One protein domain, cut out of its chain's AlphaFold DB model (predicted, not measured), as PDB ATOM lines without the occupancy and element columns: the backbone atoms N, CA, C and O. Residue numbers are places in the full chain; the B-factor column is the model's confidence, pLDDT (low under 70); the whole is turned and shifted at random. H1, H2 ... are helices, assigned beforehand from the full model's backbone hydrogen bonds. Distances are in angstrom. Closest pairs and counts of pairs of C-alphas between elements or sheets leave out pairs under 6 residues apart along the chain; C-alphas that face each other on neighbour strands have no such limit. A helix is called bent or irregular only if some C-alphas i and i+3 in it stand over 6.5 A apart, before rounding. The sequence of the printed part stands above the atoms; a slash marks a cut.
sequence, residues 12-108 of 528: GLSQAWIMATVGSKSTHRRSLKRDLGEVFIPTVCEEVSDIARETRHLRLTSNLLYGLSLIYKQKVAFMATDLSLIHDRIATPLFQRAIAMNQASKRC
ATOM      1  N   GLY A  12     146.177 128.495 134.976       81.44
ATOM      2  CA  GLY A  12     147.476 128.837 134.400       81.44
ATOM      3  C   GLY A  12     147.865 130.308 134.553       81.44
ATOM      4  O   GLY A  12     148.994 130.600 134.955       81.44
ATOM      5  N   LEU A  13     146.939 131.234 134.299       85.44
ATOM      6  CA  LEU A  13     147.200 132.668 134.396       85.44
ATOM      7  C   LEU A  13     147.358 133.113 135.854       85.44
ATOM      8  O   LEU A  13     148.278 133.870 136.178       85.44
ATOM      9  N   SER A  14     146.517 132.586 136.752       84.94
ATOM     10  CA  SER A  14     146.668 132.824 138.190       84.94
ATOM     11  C   SER A  14     148.006 132.305 138.706       84.94
ATOM     12  O   SER A  14     148.669 132.984 139.487       84.94
ATOM     13  N   GLN A  15     148.448 131.141 138.222       86.44
ATOM     14  CA  GLN A  15     149.728 130.571 138.623       86.44
ATOM     15  C   GLN A  15     150.904 131.408 138.117       86.44
ATOM     16  O   GLN A  15     151.866 131.617 138.857       86.44
ATOM     17  N   ALA A  16     150.831 131.917 136.883       87.94
ATOM     18  CA  ALA A  16     151.840 132.823 136.338       87.94
ATOM     19  C   ALA A  16     151.910 134.122 137.151       87.94
ATOM     20  O   ALA A  16     152.998 134.570 137.506       87.94
ATOM     21  N   TRP A  17     150.762 134.690 137.521       88.19
ATOM     22  CA  TRP A  17     150.709 135.873 138.375       88.19
ATOM     23  C   TRP A  17     151.337 135.628 139.751       88.19
ATOM     24  O   TRP A  17     152.233 136.365 140.156       88.19
ATOM     25  N   ILE A  18     150.924 134.555 140.435       86.38
ATOM     26  CA  ILE A  18     151.465 134.172 141.746       86.38
ATOM     27  C   ILE A  18     152.975 133.941 141.651       86.38
ATOM     28  O   ILE A  18     153.720 134.413 142.509       86.38
ATOM     29  N   MET A  19     153.451 133.278 140.594       85.81
ATOM     30  CA  MET A  19     154.884 133.077 140.390       85.81
ATOM     31  C   MET A  19     155.647 134.378 140.196       85.81
ATOM     32  O   MET A  19     156.729 134.529 140.756       85.81
ATOM     33  N   ALA A  20     155.070 135.330 139.469       86.44
ATOM     34  CA  ALA A  20     155.688 136.624 139.243       86.44
ATOM     35  C   ALA A  20     155.774 137.492 140.508       86.44
ATOM     36  O   ALA A  20     156.724 138.259 140.637       86.44
ATOM     37  N   THR A  21     154.785 137.418 141.408       83.69
ATOM     38  CA  THR A  21     154.691 138.324 142.569       83.69
ATOM     39  C   THR A  21     155.189 137.716 143.874       83.69
ATOM     40  O   THR A  21     155.689 138.442 144.726       83.69
ATOM     41  N   VAL A  22     155.020 136.406 144.065       78.19
ATOM     42  CA  VAL A  22     155.356 135.708 145.320       78.19
ATOM     43  C   VAL A  22     156.680 134.945 145.207       78.19
ATOM     44  O   VAL A  22     157.367 134.756 146.214       78.19
ATOM     45  N   GLY A  23     157.072 134.549 143.992       71.12
ATOM     46  CA  GLY A  23     158.276 133.755 143.748       71.12
ATOM     47  C   GLY A  23     158.169 132.313 144.260       71.12
ATOM     48  O   GLY A  23     157.151 131.881 144.803       71.12
ATOM     49  N   SER A  24     159.233 131.529 144.078       63.09
ATOM     50  CA  SER A  24     159.290 130.085 144.382       63.09
ATOM     51  C   SER A  24     159.530 129.759 145.872       63.09
ATOM     52  O   SER A  24     160.160 128.747 146.212       63.09
ATOM     53  N   LYS A  25     159.041 130.619 146.781       60.31
ATOM     54  CA  LYS A  25     159.330 130.546 148.222       60.31
ATOM     55  C   LYS A  25     158.924 129.187 148.824       60.31
ATOM     56  O   LYS A  25     157.899 128.594 148.488       60.31
ATOM     57  N   SER A  26     159.786 128.692 149.718       50.88
ATOM     58  CA  SER A  26     159.858 127.310 150.232       50.88
ATOM     59  C   SER A  26     158.529 126.718 150.733       50.88
ATOM     60  O   SER A  26     158.253 125.534 150.523       50.88
ATOM     61  N   THR A  27     157.658 127.542 151.318       52.03
ATOM     62  CA  THR A  27     156.394 127.119 151.943       52.03
ATOM     63  C   THR A  27     155.364 126.556 150.959       52.03
ATOM     64  O   THR A  27     154.519 125.762 151.369       52.03
ATOM     65  N   HIS A  28     155.456 126.872 149.661       57.00
ATOM     66  CA  HIS A  28     154.505 126.392 148.647       57.00
ATOM     67  C   HIS A  28     155.045 125.267 147.747       57.00
ATOM     68  O   HIS A  28     154.344 124.780 146.865       57.00
ATOM     69  N   ARG A  29     156.281 124.788 147.958       61.12
ATOM     70  CA  ARG A  29     156.965 123.878 147.013       61.12
ATOM     71  C   ARG A  29     156.252 122.545 146.744       61.12
ATOM     72  O   ARG A  29     156.384 122.004 145.646       61.12
ATOM     73  N   ARG A  30     155.508 121.991 147.714       58.75
ATOM     74  CA  ARG A  30     154.828 120.687 147.545       58.75
ATOM     75  C   ARG A  30     153.539 120.777 146.725       58.75
ATOM     76  O   ARG A  30     153.310 119.887 145.913       58.75
ATOM     77  N   SER A  31     152.734 121.826 146.903       62.47
ATOM     78  CA  SER A  31     151.575 122.096 146.036       62.47
ATOM     79  C   SER A  31     152.032 122.578 144.661       62.47
ATOM     80  O   SER A  31     151.516 122.110 143.651       62.47
ATOM     81  N   LEU A  32     153.111 123.369 144.613       72.88
ATOM     82  CA  LEU A  32     153.688 123.912 143.385       72.88
ATOM     83  C   LEU A  32     153.989 122.832 142.336       72.88
ATOM     84  O   LEU A  32     153.654 123.020 141.175       72.88
ATOM     85  N   LYS A  33     154.568 121.677 142.701       72.94
ATOM     86  CA  LYS A  33     154.848 120.613 141.710       72.94
ATOM     87  C   LYS A  33     153.570 120.066 141.060       72.94
ATOM     88  O   LYS A  33     153.575 119.803 139.858       72.94
ATOM     89  N   ARG A  34     152.500 119.883 141.838       76.12
ATOM     90  CA  ARG A  34     151.215 119.381 141.331       76.12
ATOM     91  C   ARG A  34     150.537 120.437 140.467       76.12
ATOM     92  O   ARG A  34     150.189 120.153 139.328       76.12
ATOM     93  N   ASP A  35     150.447 121.652 140.989       75.88
ATOM     94  CA  ASP A  35     149.711 122.738 140.355       75.88
ATOM     95  C   ASP A  35     150.425 123.192 139.064       75.88
ATOM     96  O   ASP A  35     149.779 123.409 138.045       75.88
ATOM     97  N   LEU A  36     151.769 123.199 139.022       80.88
ATOM     98  CA  LEU A  36     152.510 123.417 137.770       80.88
ATOM     99  C   LEU A  36     152.306 122.286 136.766       80.88
ATOM    100  O   LEU A  36     152.314 122.553 135.565       80.88
ATOM    101  N   GLY A  37     152.149 121.038 137.209       79.06
ATOM    102  CA  GLY A  37     151.899 119.903 136.319       79.06
ATOM    103  C   GLY A  37     150.701 120.144 135.398       79.06
ATOM    104  O   GLY A  37     150.784 119.860 134.203       79.06
ATOM    105  N   GLU A  38     149.656 120.769 135.934       81.44
ATOM    106  CA  GLU A  38     148.386 121.037 135.252       81.44
ATOM    107  C   GLU A  38     148.444 122.241 134.288       81.44
ATOM    108  O   GLU A  38     147.643 122.324 133.359       81.44
ATOM    109  N   VAL A  39     149.420 123.146 134.434       84.94
ATOM    110  CA  VAL A  39     149.520 124.361 133.600       84.94
ATOM    111  C   VAL A  39     150.062 124.061 132.202       84.94
ATOM    112  O   VAL A  39     151.216 123.655 132.039       84.94
ATOM    113  N   PHE A  40     149.299 124.355 131.154       86.88
ATOM    114  CA  PHE A  40     149.777 124.239 129.775       86.88
ATOM    115  C   PHE A  40     150.303 125.582 129.246       86.88
ATOM    116  O   PHE A  40     149.539 126.470 128.879       86.88
ATOM    117  N   ILE A  41     151.635 125.723 129.196       88.69
ATOM    118  CA  ILE A  41     152.321 126.988 128.870       88.69
ATOM    119  C   ILE A  41     151.860 127.607 127.536       88.69
ATOM    120  O   ILE A  41     151.604 128.807 127.533       88.69
ATOM    121  N   PRO A  42     151.717 126.861 126.418       88.81
ATOM    122  CA  PRO A  42     151.307 127.472 125.152       88.81
ATOM    123  C   PRO A  42     149.921 128.126 125.198       88.81
ATOM    124  O   PRO A  42     149.764 129.211 124.654       88.81
ATOM    125  N   THR A  43     148.950 127.529 125.895       87.50
ATOM    126  CA  THR A  43     147.610 128.127 126.052       87.50
ATOM    127  C   THR A  43     147.673 129.395 126.897       87.50
ATOM    128  O   THR A  43     147.120 130.416 126.511       87.50
ATOM    129  N   VAL A  44     148.462 129.395 127.975       87.75
ATOM    130  CA  VAL A  44     148.655 130.610 128.784       87.75
ATOM    131  C   VAL A  44     149.388 131.704 127.990       87.75
ATOM    132  O   VAL A  44     149.102 132.885 128.158       87.75
ATOM    133  N   CYS A  45     150.306 131.357 127.077       88.88
ATOM    134  CA  CYS A  45     150.915 132.336 126.164       88.88
ATOM    135  C   CYS A  45     149.879 132.999 125.242       88.88
ATOM    136  O   CYS A  45     150.005 134.191 124.944       88.88
ATOM    137  N   GLU A  46     148.894 132.241 124.759       88.50
ATOM    138  CA  GLU A  46     147.801 132.762 123.931       88.50
ATOM    139  C   GLU A  46     146.919 133.713 124.750       88.50
ATOM    140  O   GLU A  46     146.726 134.855 124.339       88.50
ATOM    141  N   GLU A  47     146.531 133.318 125.965       87.38
ATOM    142  CA  GLU A  47     145.774 134.159 126.905       87.38
ATOM    143  C   GLU A  47     146.513 135.464 127.240       87.38
ATOM    144  O   GLU A  47     145.949 136.556 127.170       87.38
ATOM    145  N   VAL A  48     147.814 135.391 127.547       87.00
ATOM    146  CA  VAL A  48     148.642 136.580 127.811       87.00
ATOM    147  C   VAL A  48     148.733 137.475 126.572       87.00
ATOM    148  O   VAL A  48     148.740 138.703 126.700       87.00
ATOM    149  N   SER A  49     148.777 136.889 125.373       87.94
ATOM    150  CA  SER A  49     148.776 137.642 124.116       87.94
ATOM    151  C   SER A  49     147.448 138.358 123.881       87.94
ATOM    152  O   SER A  49     147.443 139.491 123.397       87.94
ATOM    153  N   ASP A  50     146.332 137.736 124.250       86.44
ATOM    154  CA  ASP A  50     145.004 138.337 124.154       86.44
ATOM    155  C   ASP A  50     144.842 139.482 125.165       86.44
ATOM    156  O   ASP A  50     144.476 140.597 124.778       86.44
ATOM    157  N   ILE A  51     145.272 139.279 126.414       84.00
ATOM    158  CA  ILE A  51     145.317 140.325 127.450       84.00
ATOM    159  C   ILE A  51     146.195 141.500 127.009       84.00
ATOM    160  O   ILE A  51     145.848 142.661 127.247       84.00
ATOM    161  N   ALA A  52     147.324 141.229 126.348       84.00
ATOM    162  CA  ALA A  52     148.207 142.268 125.829       84.00
ATOM    163  C   ALA A  52     147.526 143.135 124.760       84.00
ATOM    164  O   ALA A  52     147.739 144.352 124.736       84.00
ATOM    165  N   ARG A  53     146.683 142.538 123.906       83.75
ATOM    166  CA  ARG A  53     145.903 143.274 122.896       83.75
ATOM    167  C   ARG A  53     144.783 144.097 123.527       83.75
ATOM    168  O   ARG A  53     144.566 145.230 123.100       83.75
ATOM    169  N   GLU A  54     144.100 143.547 124.528       82.56
ATOM    170  CA  GLU A  54     142.933 144.173 125.154       82.56
ATOM    171  C   GLU A  54     143.317 145.299 126.123       82.56
ATOM    172  O   GLU A  54     142.834 146.425 126.013       82.56
ATOM    173  N   THR A  55     144.231 145.023 127.054       70.81
ATOM    174  CA  THR A  55     144.512 145.928 128.179       70.81
ATOM    175  C   THR A  55     145.620 146.943 127.892       70.81
ATOM    176  O   THR A  55     145.722 147.944 128.603       70.81
ATOM    177  N   ARG A  56     146.479 146.711 126.882       72.56
ATOM    178  CA  ARG A  56     147.708 147.488 126.580       72.56
ATOM    179  C   ARG A  56     148.558 147.851 127.812       72.56
ATOM    180  O   ARG A  56     149.293 148.838 127.798       72.56
ATOM    181  N   HIS A  57     148.476 147.079 128.894       82.81
ATOM    182  CA  HIS A  57     149.227 147.345 130.117       82.81
ATOM    183  C   HIS A  57     150.540 146.569 130.097       82.81
ATOM    184  O   HIS A  57     150.623 145.446 130.588       82.81
ATOM    185  N   LEU A  58     151.590 147.209 129.573       87.06
ATOM    186  CA  LEU A  58     152.918 146.605 129.414       87.06
ATOM    187  C   LEU A  58     153.471 146.016 130.722       87.06
ATOM    188  O   LEU A  58     154.127 144.980 130.708       87.06
ATOM    189  N   ARG A  59     153.188 146.662 131.861       85.94
ATOM    190  CA  ARG A  59     153.624 146.199 133.188       85.94
ATOM    191  C   ARG A  59     152.940 144.899 133.613       85.94
ATOM    192  O   ARG A  59     153.572 144.055 134.238       85.94
ATOM    193  N   LEU A  60     151.657 144.740 133.287       86.06
ATOM    194  CA  LEU A  60     150.911 143.519 133.585       86.06
ATOM    195  C   LEU A  60     151.434 142.375 132.718       86.06
ATOM    196  O   LEU A  60     151.776 141.313 133.229       86.06
ATOM    197  N   THR A  61     151.568 142.623 131.415       89.12
ATOM    198  CA  THR A  61     152.044 141.624 130.454       89.12
ATOM    199  C   THR A  61     153.492 141.221 130.718       89.12
ATOM    200  O   THR A  61     153.817 140.046 130.595       89.12
ATOM    201  N   SER A  62     154.362 142.155 131.124       89.12
ATOM    202  CA  SER A  62     155.754 141.836 131.465       89.12
ATOM    203  C   SER A  62     155.861 141.025 132.755       89.12
ATOM    204  O   SER A  62     156.660 140.093 132.821       89.12
ATOM    205  N   ASN A  63     155.025 141.316 133.756       89.06
ATOM    206  CA  ASN A  63     154.947 140.510 134.972       89.06
ATOM    207  C   ASN A  63     154.415 139.101 134.686       89.06
ATOM    208  O   ASN A  63     155.010 138.132 135.144       89.06
ATOM    209  N   LEU A  64     153.357 138.966 133.884       89.69
ATOM    210  CA  LEU A  64     152.817 137.659 133.498       89.69
ATOM    211  C   LEU A  64     153.826 136.838 132.689       89.69
ATOM    212  O   LEU A  64     154.027 135.663 132.983       89.69
ATOM    213  N   LEU A  65     154.514 137.456 131.724       89.44
ATOM    214  CA  LEU A  65     155.547 136.788 130.931       89.44
ATOM    215  C   LEU A  65     156.720 136.318 131.805       89.44
ATOM    216  O   LEU A  65     157.238 135.221 131.610       89.44
ATOM    217  N   TYR A  66     157.101 137.119 132.801       87.81
ATOM    218  CA  TYR A  66     158.108 136.732 133.785       87.81
ATOM    219  C   TYR A  66     157.655 135.532 134.626       87.81
ATOM    220  O   TYR A  66     158.370 134.535 134.713       87.81
ATOM    221  N   GLY A  67     156.437 135.570 135.168       88.81
ATOM    222  CA  GLY A  67     155.844 134.433 135.872       88.81
ATOM    223  C   GLY A  67     155.798 133.162 135.025       88.81
ATOM    224  O   GLY A  67     156.081 132.067 135.506       88.81
ATOM    225  N   LEU A  68     155.525 133.308 133.730       89.88
ATOM    226  CA  LEU A  68     155.528 132.201 132.782       89.88
ATOM    227  C   LEU A  68     156.936 131.639 132.536       89.88
ATOM    228  O   LEU A  68     157.106 130.423 132.442       89.88
ATOM    229  N   SER A  69     157.951 132.506 132.479       88.56
ATOM    230  CA  SER A  69     159.353 132.088 132.364       88.56
ATOM    231  C   SER A  69     159.825 131.295 133.593       88.56
ATOM    232  O   SER A  69     160.488 130.268 133.439       88.56
ATOM    233  N   LEU A  70     159.376 131.680 134.792       85.88
ATOM    234  CA  LEU A  70     159.607 130.949 136.042       85.88
ATOM    235  C   LEU A  70     158.934 129.570 136.030       85.88
ATOM    236  O   LEU A  70     159.558 128.564 136.371       85.88
ATOM    237  N   ILE A  71     157.680 129.495 135.576       88.25
ATOM    238  CA  ILE A  71     156.965 128.218 135.417       88.25
ATOM    239  C   ILE A  71     157.712 127.304 134.441       88.25
ATOM    240  O   ILE A  71     157.881 126.115 134.715       88.25
ATOM    241  N   TYR A  72     158.186 127.850 133.319       87.75
ATOM    242  CA  TYR A  72     158.966 127.097 132.340       87.75
ATOM    243  C   TYR A  72     160.263 126.544 132.948       87.75
ATOM    244  O   TYR A  72     160.513 125.341 132.847       87.75
ATOM    245  N   LYS A  73     161.040 127.386 133.644       84.44
ATOM    246  CA  LYS A  73     162.262 126.988 134.361       84.44
ATOM    247  C   LYS A  73     161.995 125.842 135.335       84.44
ATOM    248  O   LYS A  73     162.694 124.831 135.324       84.44
ATOM    249  N   GLN A  74     160.942 125.963 136.139       85.38
ATOM    250  CA  GLN A  74     160.605 124.964 137.145       85.38
ATOM    251  C   GLN A  74     160.178 123.627 136.514       85.38
ATOM    252  O   GLN A  74     160.568 122.562 136.998       85.38
ATOM    253  N   LYS A  75     159.426 123.655 135.404       86.81
ATOM    254  CA  LYS A  75     159.077 122.441 134.643       86.81
ATOM    255  C   LYS A  75     160.299 121.758 134.043       86.81
ATOM    256  O   LYS A  75     160.397 120.534 134.091       86.81
ATOM    257  N   VAL A  76     161.221 122.548 133.505       84.75
ATOM    258  CA  VAL A  76     162.506 122.081 132.977       84.75
ATOM    259  C   VAL A  76     163.319 121.381 134.068       84.75
ATOM    260  O   VAL A  76     163.771 120.255 133.859       84.75
ATOM    261  N   ALA A  77     163.434 121.994 135.248       82.75
ATOM    262  CA  ALA A  77     164.132 121.402 136.385       82.75
ATOM    263  C   ALA A  77     163.493 120.070 136.812       82.75
ATOM    264  O   ALA A  77     164.192 119.066 136.946       82.75
ATOM    265  N   PHE A  78     162.161 120.022 136.941       85.06
ATOM    266  CA  PHE A  78     161.454 118.783 137.277       85.06
ATOM    267  C   PHE A  78     161.666 117.681 136.239       85.06
ATOM    268  O   PHE A  78     161.916 116.538 136.613       85.06
ATOM    269  N   MET A  79     161.623 118.017 134.949       84.94
ATOM    270  CA  MET A  79     161.863 117.053 133.879       84.94
ATOM    271  C   MET A  79     163.293 116.499 133.918       84.94
ATOM    272  O   MET A  79     163.486 115.298 133.743       84.94
ATOM    273  N   ALA A  80     164.295 117.347 134.166       80.50
ATOM    274  CA  ALA A  80     165.680 116.907 134.304       80.50
ATOM    275  C   ALA A  80     165.851 115.944 135.492       80.50
ATOM    276  O   ALA A  80     166.461 114.884 135.340       80.50
ATOM    277  N   THR A  81     165.247 116.262 136.645       84.31
ATOM    278  CA  THR A  81     165.240 115.370 137.814       84.31
ATOM    279  C   THR A  81     164.554 114.039 137.504       84.31
ATOM    280  O   THR A  81     165.106 112.982 137.802       84.31
ATOM    281  N   ASP A  82     163.377 114.064 136.875       84.88
ATOM    282  CA  ASP A  82     162.626 112.848 136.553       84.88
ATOM    283  C   ASP A  82     163.401 111.956 135.564       84.88
ATOM    284  O   ASP A  82     163.458 110.737 135.741       84.88
ATOM    285  N   LEU A  83     164.064 112.542 134.559       83.94
ATOM    286  CA  LEU A  83     164.904 111.794 133.622       83.94
ATOM    287  C   LEU A  83     166.147 111.193 134.293       83.94
ATOM    288  O   LEU A  83     166.476 110.042 134.008       83.94
ATOM    289  N   SER A  84     166.807 111.923 135.196       80.12
ATOM    290  CA  SER A  84     167.930 111.399 135.988       80.12
ATOM    291  C   SER A  84     167.490 110.225 136.865       80.12
ATOM    292  O   SER A  84     168.131 109.177 136.862       80.12
ATOM    293  N   LEU A  85     166.333 110.329 137.525       84.62
ATOM    294  CA  LEU A  85     165.777 109.233 138.319       84.62
ATOM    295  C   LEU A  85     165.445 108.001 137.468       84.62
ATOM    296  O   LEU A  85     165.670 106.869 137.899       84.62
ATOM    297  N   ILE A  86     164.893 108.193 136.266       86.00
ATOM    298  CA  ILE A  86     164.621 107.093 135.330       86.00
ATOM    299  C   ILE A  86     165.931 106.453 134.872       86.00
ATOM    300  O   ILE A  86     166.030 105.225 134.861       86.00
ATOM    301  N   HIS A  87     166.930 107.265 134.530       79.44
ATOM    302  CA  HIS A  87     168.254 106.785 134.164       79.44
ATOM    303  C   HIS A  87     168.841 105.909 135.270       79.44
ATOM    304  O   HIS A  87     169.179 104.759 135.007       79.44
ATOM    305  N   ASP A  88     168.858 106.378 136.515       78.94
ATOM    306  CA  ASP A  88     169.430 105.628 137.635       78.94
ATOM    307  C   ASP A  88     168.666 104.330 137.901       78.94
ATOM    308  O   ASP A  88     169.262 103.276 138.147       78.94
ATOM    309  N   ARG A  89     167.334 104.364 137.769       82.12
ATOM    310  CA  ARG A  89     166.480 103.174 137.877       82.12
ATOM    311  C   ARG A  89     166.732 102.146 136.783       82.12
ATOM    312  O   ARG A  89     166.487 100.970 137.033       82.12
ATOM    313  N   ILE A  90     167.185 102.550 135.599       81.38
ATOM    314  CA  ILE A  90     167.510 101.643 134.490       81.38
ATOM    315  C   ILE A  90     168.975 101.191 134.578       81.38
ATOM    316  O   ILE A  90     169.265 100.004 134.437       81.38
ATOM    317  N   ALA A  91     169.899 102.104 134.869       76.62
ATOM    318  CA  ALA A  91     171.330 101.842 134.949       76.62
ATOM    319  C   ALA A  91     171.674 100.896 136.107       76.62
ATOM    320  O   ALA A  91     172.443  99.955 135.920       76.62
ATOM    321  N   THR A  92     171.054 101.066 137.278       74.50
ATOM    322  CA  THR A  92     171.321 100.233 138.465       74.50
ATOM    323  C   THR A  92     171.041  98.736 138.243       74.50
ATOM    324  O   THR A  92     171.941  97.924 138.483       74.50
ATOM    325  N   PRO A  93     169.853  98.305 137.763       70.06
ATOM    326  CA  PRO A  93     169.585  96.890 137.519       70.06
ATOM    327  C   PRO A  93     170.377  96.338 136.329       70.06
ATOM    328  O   PRO A  93     170.745  95.163 136.347       70.06
ATOM    329  N   LEU A  94     170.675  97.153 135.309       68.62
ATOM    330  CA  LEU A  94     171.512  96.727 134.184       68.62
ATOM    331  C   LEU A  94     172.966  96.514 134.612       68.62
ATOM    332  O   LEU A  94     173.564  95.504 134.245       68.62
ATOM    333  N   PHE A  95     173.506  97.395 135.452       65.19
ATOM    334  CA  PHE A  95     174.845  97.261 136.016       65.19
ATOM    335  C   PHE A  95     174.944  96.052 136.954       65.19
ATOM    336  O   PHE A  95     175.852  95.232 136.818       65.19
ATOM    337  N   GLN A  96     173.960  95.854 137.839       70.06
ATOM    338  CA  GLN A  96     173.893  94.658 138.687       70.06
ATOM    339  C   GLN A  96     173.786  93.369 137.865       70.06
ATOM    340  O   GLN A  96     174.434  92.373 138.192       70.06
ATOM    341  N   ARG A  97     173.020  93.377 136.767       66.62
ATOM    342  CA  ARG A  97     172.908  92.232 135.855       66.62
ATOM    343  C   ARG A  97     174.198  91.977 135.077       66.62
ATOM    344  O   ARG A  97     174.579  90.818 134.932       66.62
ATOM    345  N   ALA A  98     174.888  93.020 134.620       60.34
ATOM    346  CA  ALA A  98     176.189  92.904 133.964       60.34
ATOM    347  C   ALA A  98     177.242  92.315 134.915       60.34
ATOM    348  O   ALA A  98     177.962  91.386 134.547       60.34
ATOM    349  N   ILE A  99     177.272  92.765 136.174       63.16
ATOM    350  CA  ILE A  99     178.142  92.188 137.206       63.16
ATOM    351  C   ILE A  99     177.776  90.721 137.471       63.16
ATOM    352  O   ILE A  99     178.665  89.872 137.510       63.16
ATOM    353  N   ALA A 100     176.487  90.393 137.602       67.38
ATOM    354  CA  ALA A 100     176.037  89.021 137.833       67.38
ATOM    355  C   ALA A 100     176.371  88.081 136.658       67.38
ATOM    356  O   ALA A 100     176.804  86.950 136.885       67.38
ATOM    357  N   MET A 101     176.241  88.541 135.407       61.94
ATOM    358  CA  MET A 101     176.647  87.771 134.223       61.94
ATOM    359  C   MET A 101     178.166  87.586 134.157       61.94
ATOM    360  O   MET A 101     178.629  86.479 133.887       61.94
ATOM    361  N   ASN A 102     178.952  88.610 134.493       60.25
ATOM    362  CA  ASN A 102     180.414  88.506 134.542       60.25
ATOM    363  C   ASN A 102     180.897  87.570 135.665       60.25
ATOM    364  O   ASN A 102     181.873  86.839 135.491       60.25
ATOM    365  N   GLN A 103     180.195  87.525 136.801       60.44
ATOM    366  CA  GLN A 103     180.467  86.572 137.882       60.44
ATOM    367  C   GLN A 103     180.045  85.137 137.522       60.44
ATOM    368  O   GLN A 103     180.757  84.191 137.862       60.44
ATOM    369  N   ALA A 104     178.937  84.953 136.794       56.31
ATOM    370  CA  ALA A 104     178.523  83.645 136.279       56.31
ATOM    371  C   ALA A 104     179.486  83.117 135.197       56.31
ATOM    372  O   ALA A 104     179.853  81.944 135.222       56.31
ATOM    373  N   SER A 105     179.975  83.990 134.308       56.25
ATOM    374  CA  SER A 105     180.960  83.628 133.280       56.25
ATOM    375  C   SER A 105     182.332  83.292 133.879       56.25
ATOM    376  O   SER A 105     182.987  82.360 133.413       56.25
ATOM    377  N   LYS A 106     182.753  83.970 134.961       52.66
ATOM    378  CA  LYS A 106     183.974  83.607 135.708       52.66
ATOM    379  C   LYS A 106     183.867  82.237 136.392       52.66
ATOM    380  O   LYS A 106     184.845  81.497 136.390       52.66
ATOM    381  N   ARG A 107     182.688  81.853 136.899       49.09
ATOM    382  CA  ARG A 107     182.459  80.521 137.497       49.09
ATOM    383  C   ARG A 107     182.387  79.381 136.470       49.09
ATOM    384  O   ARG A 107     182.701  78.249 136.819       49.09
ATOM    385  N   CYS A 108     182.021  79.661 135.217       43.66
ATOM    386  CA  CYS A 108     182.079  78.672 134.130       43.66
ATOM    387  C   CYS A 108     183.523  78.413 133.657       43.66
ATOM    388  O   CYS A 108     183.916  77.264 133.469       43.66
TER     389      CYS A 108
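AT A GLANCE: This is residues 12 to 108 of the 528 residues of the protein "N terminus of Rad21 / Rec8 like protein" of Metschnikowia aff. pulcherrima (UniProt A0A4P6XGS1). One very long helix, H4, has a compact head of three shorter helices, H1, H2 and H3, packed round its first part, while its residues 79 to 108 stick out as a bare arm that makes most of the length. H3 folds back along H4 as a hairpin, and H1 crosses H4 beside H2, which meets H4 only narrowly. The 97 printed residues hold four named helices, in the order H1, H2, H3, H4, and no named strand; the class is all helix. The whole is extended, with a radius of gyration of the C-alphas of 21.7 A and spans of 77 by 28 by 17 A.

IN THESE COORDINATES: H4, residues 58 to 108, is 74.1 A long, from C-alpha 58 at (152.918, 146.605, 129.414) to C-alpha 108 at (182.079, 78.672, 134.130). It is neither bent nor irregular, but only just: C-alphas 90 and 93 are 6.0 A apart. H3, residues 41 to 55, measures 20.5 A. H1, residues 12 to 22, measures 15.1 A and begins at (147.476, 128.837, 134.400). H2, residues 26 to 38, measures 19.9 A and is irregular: C-alphas 27 and 30 are 7.9 A apart.

HOW THE PARTS SIT: H4 is the hub, touching the three other helices. With residues 58 to 72 alone it touches H3, at a shallow tilt of 5 degrees, opposite ways, as a helical hairpin; the closest C-alphas, of Ala 52 and Thr 61, are 6.0 A apart. With residues 63 to 71 alone it touches H1, about perpendicular at 83 degrees; the closest C-alphas, of Ala 20 and Gly 67, are 4.0 A apart. H2 only just touches H4, with 3 pairs of C-alphas within 8 A, the closest those of Leu 36 and Ile 71 at 7.0 A. H1 and H2 are close but not clearly touching, their closest C-alphas, of Gln 15 and Leu 36, being 7.7 A apart. H2 and H3 are apart. Every O i to N i+4 pair is within hydrogen-bond range in H1 and H3, against 6 of 9 in H2 and 46 of 47 in H4.

THE WHOLE: The C-alphas farthest apart, of Arg 56 and Cys 108, are 77.3 A apart. The printed part has no cut, and its three links are tight. Mean pLDDT of the printed part is 78.0; residues 24 to 31, 94 to 95 and 97 to 108 are under 70.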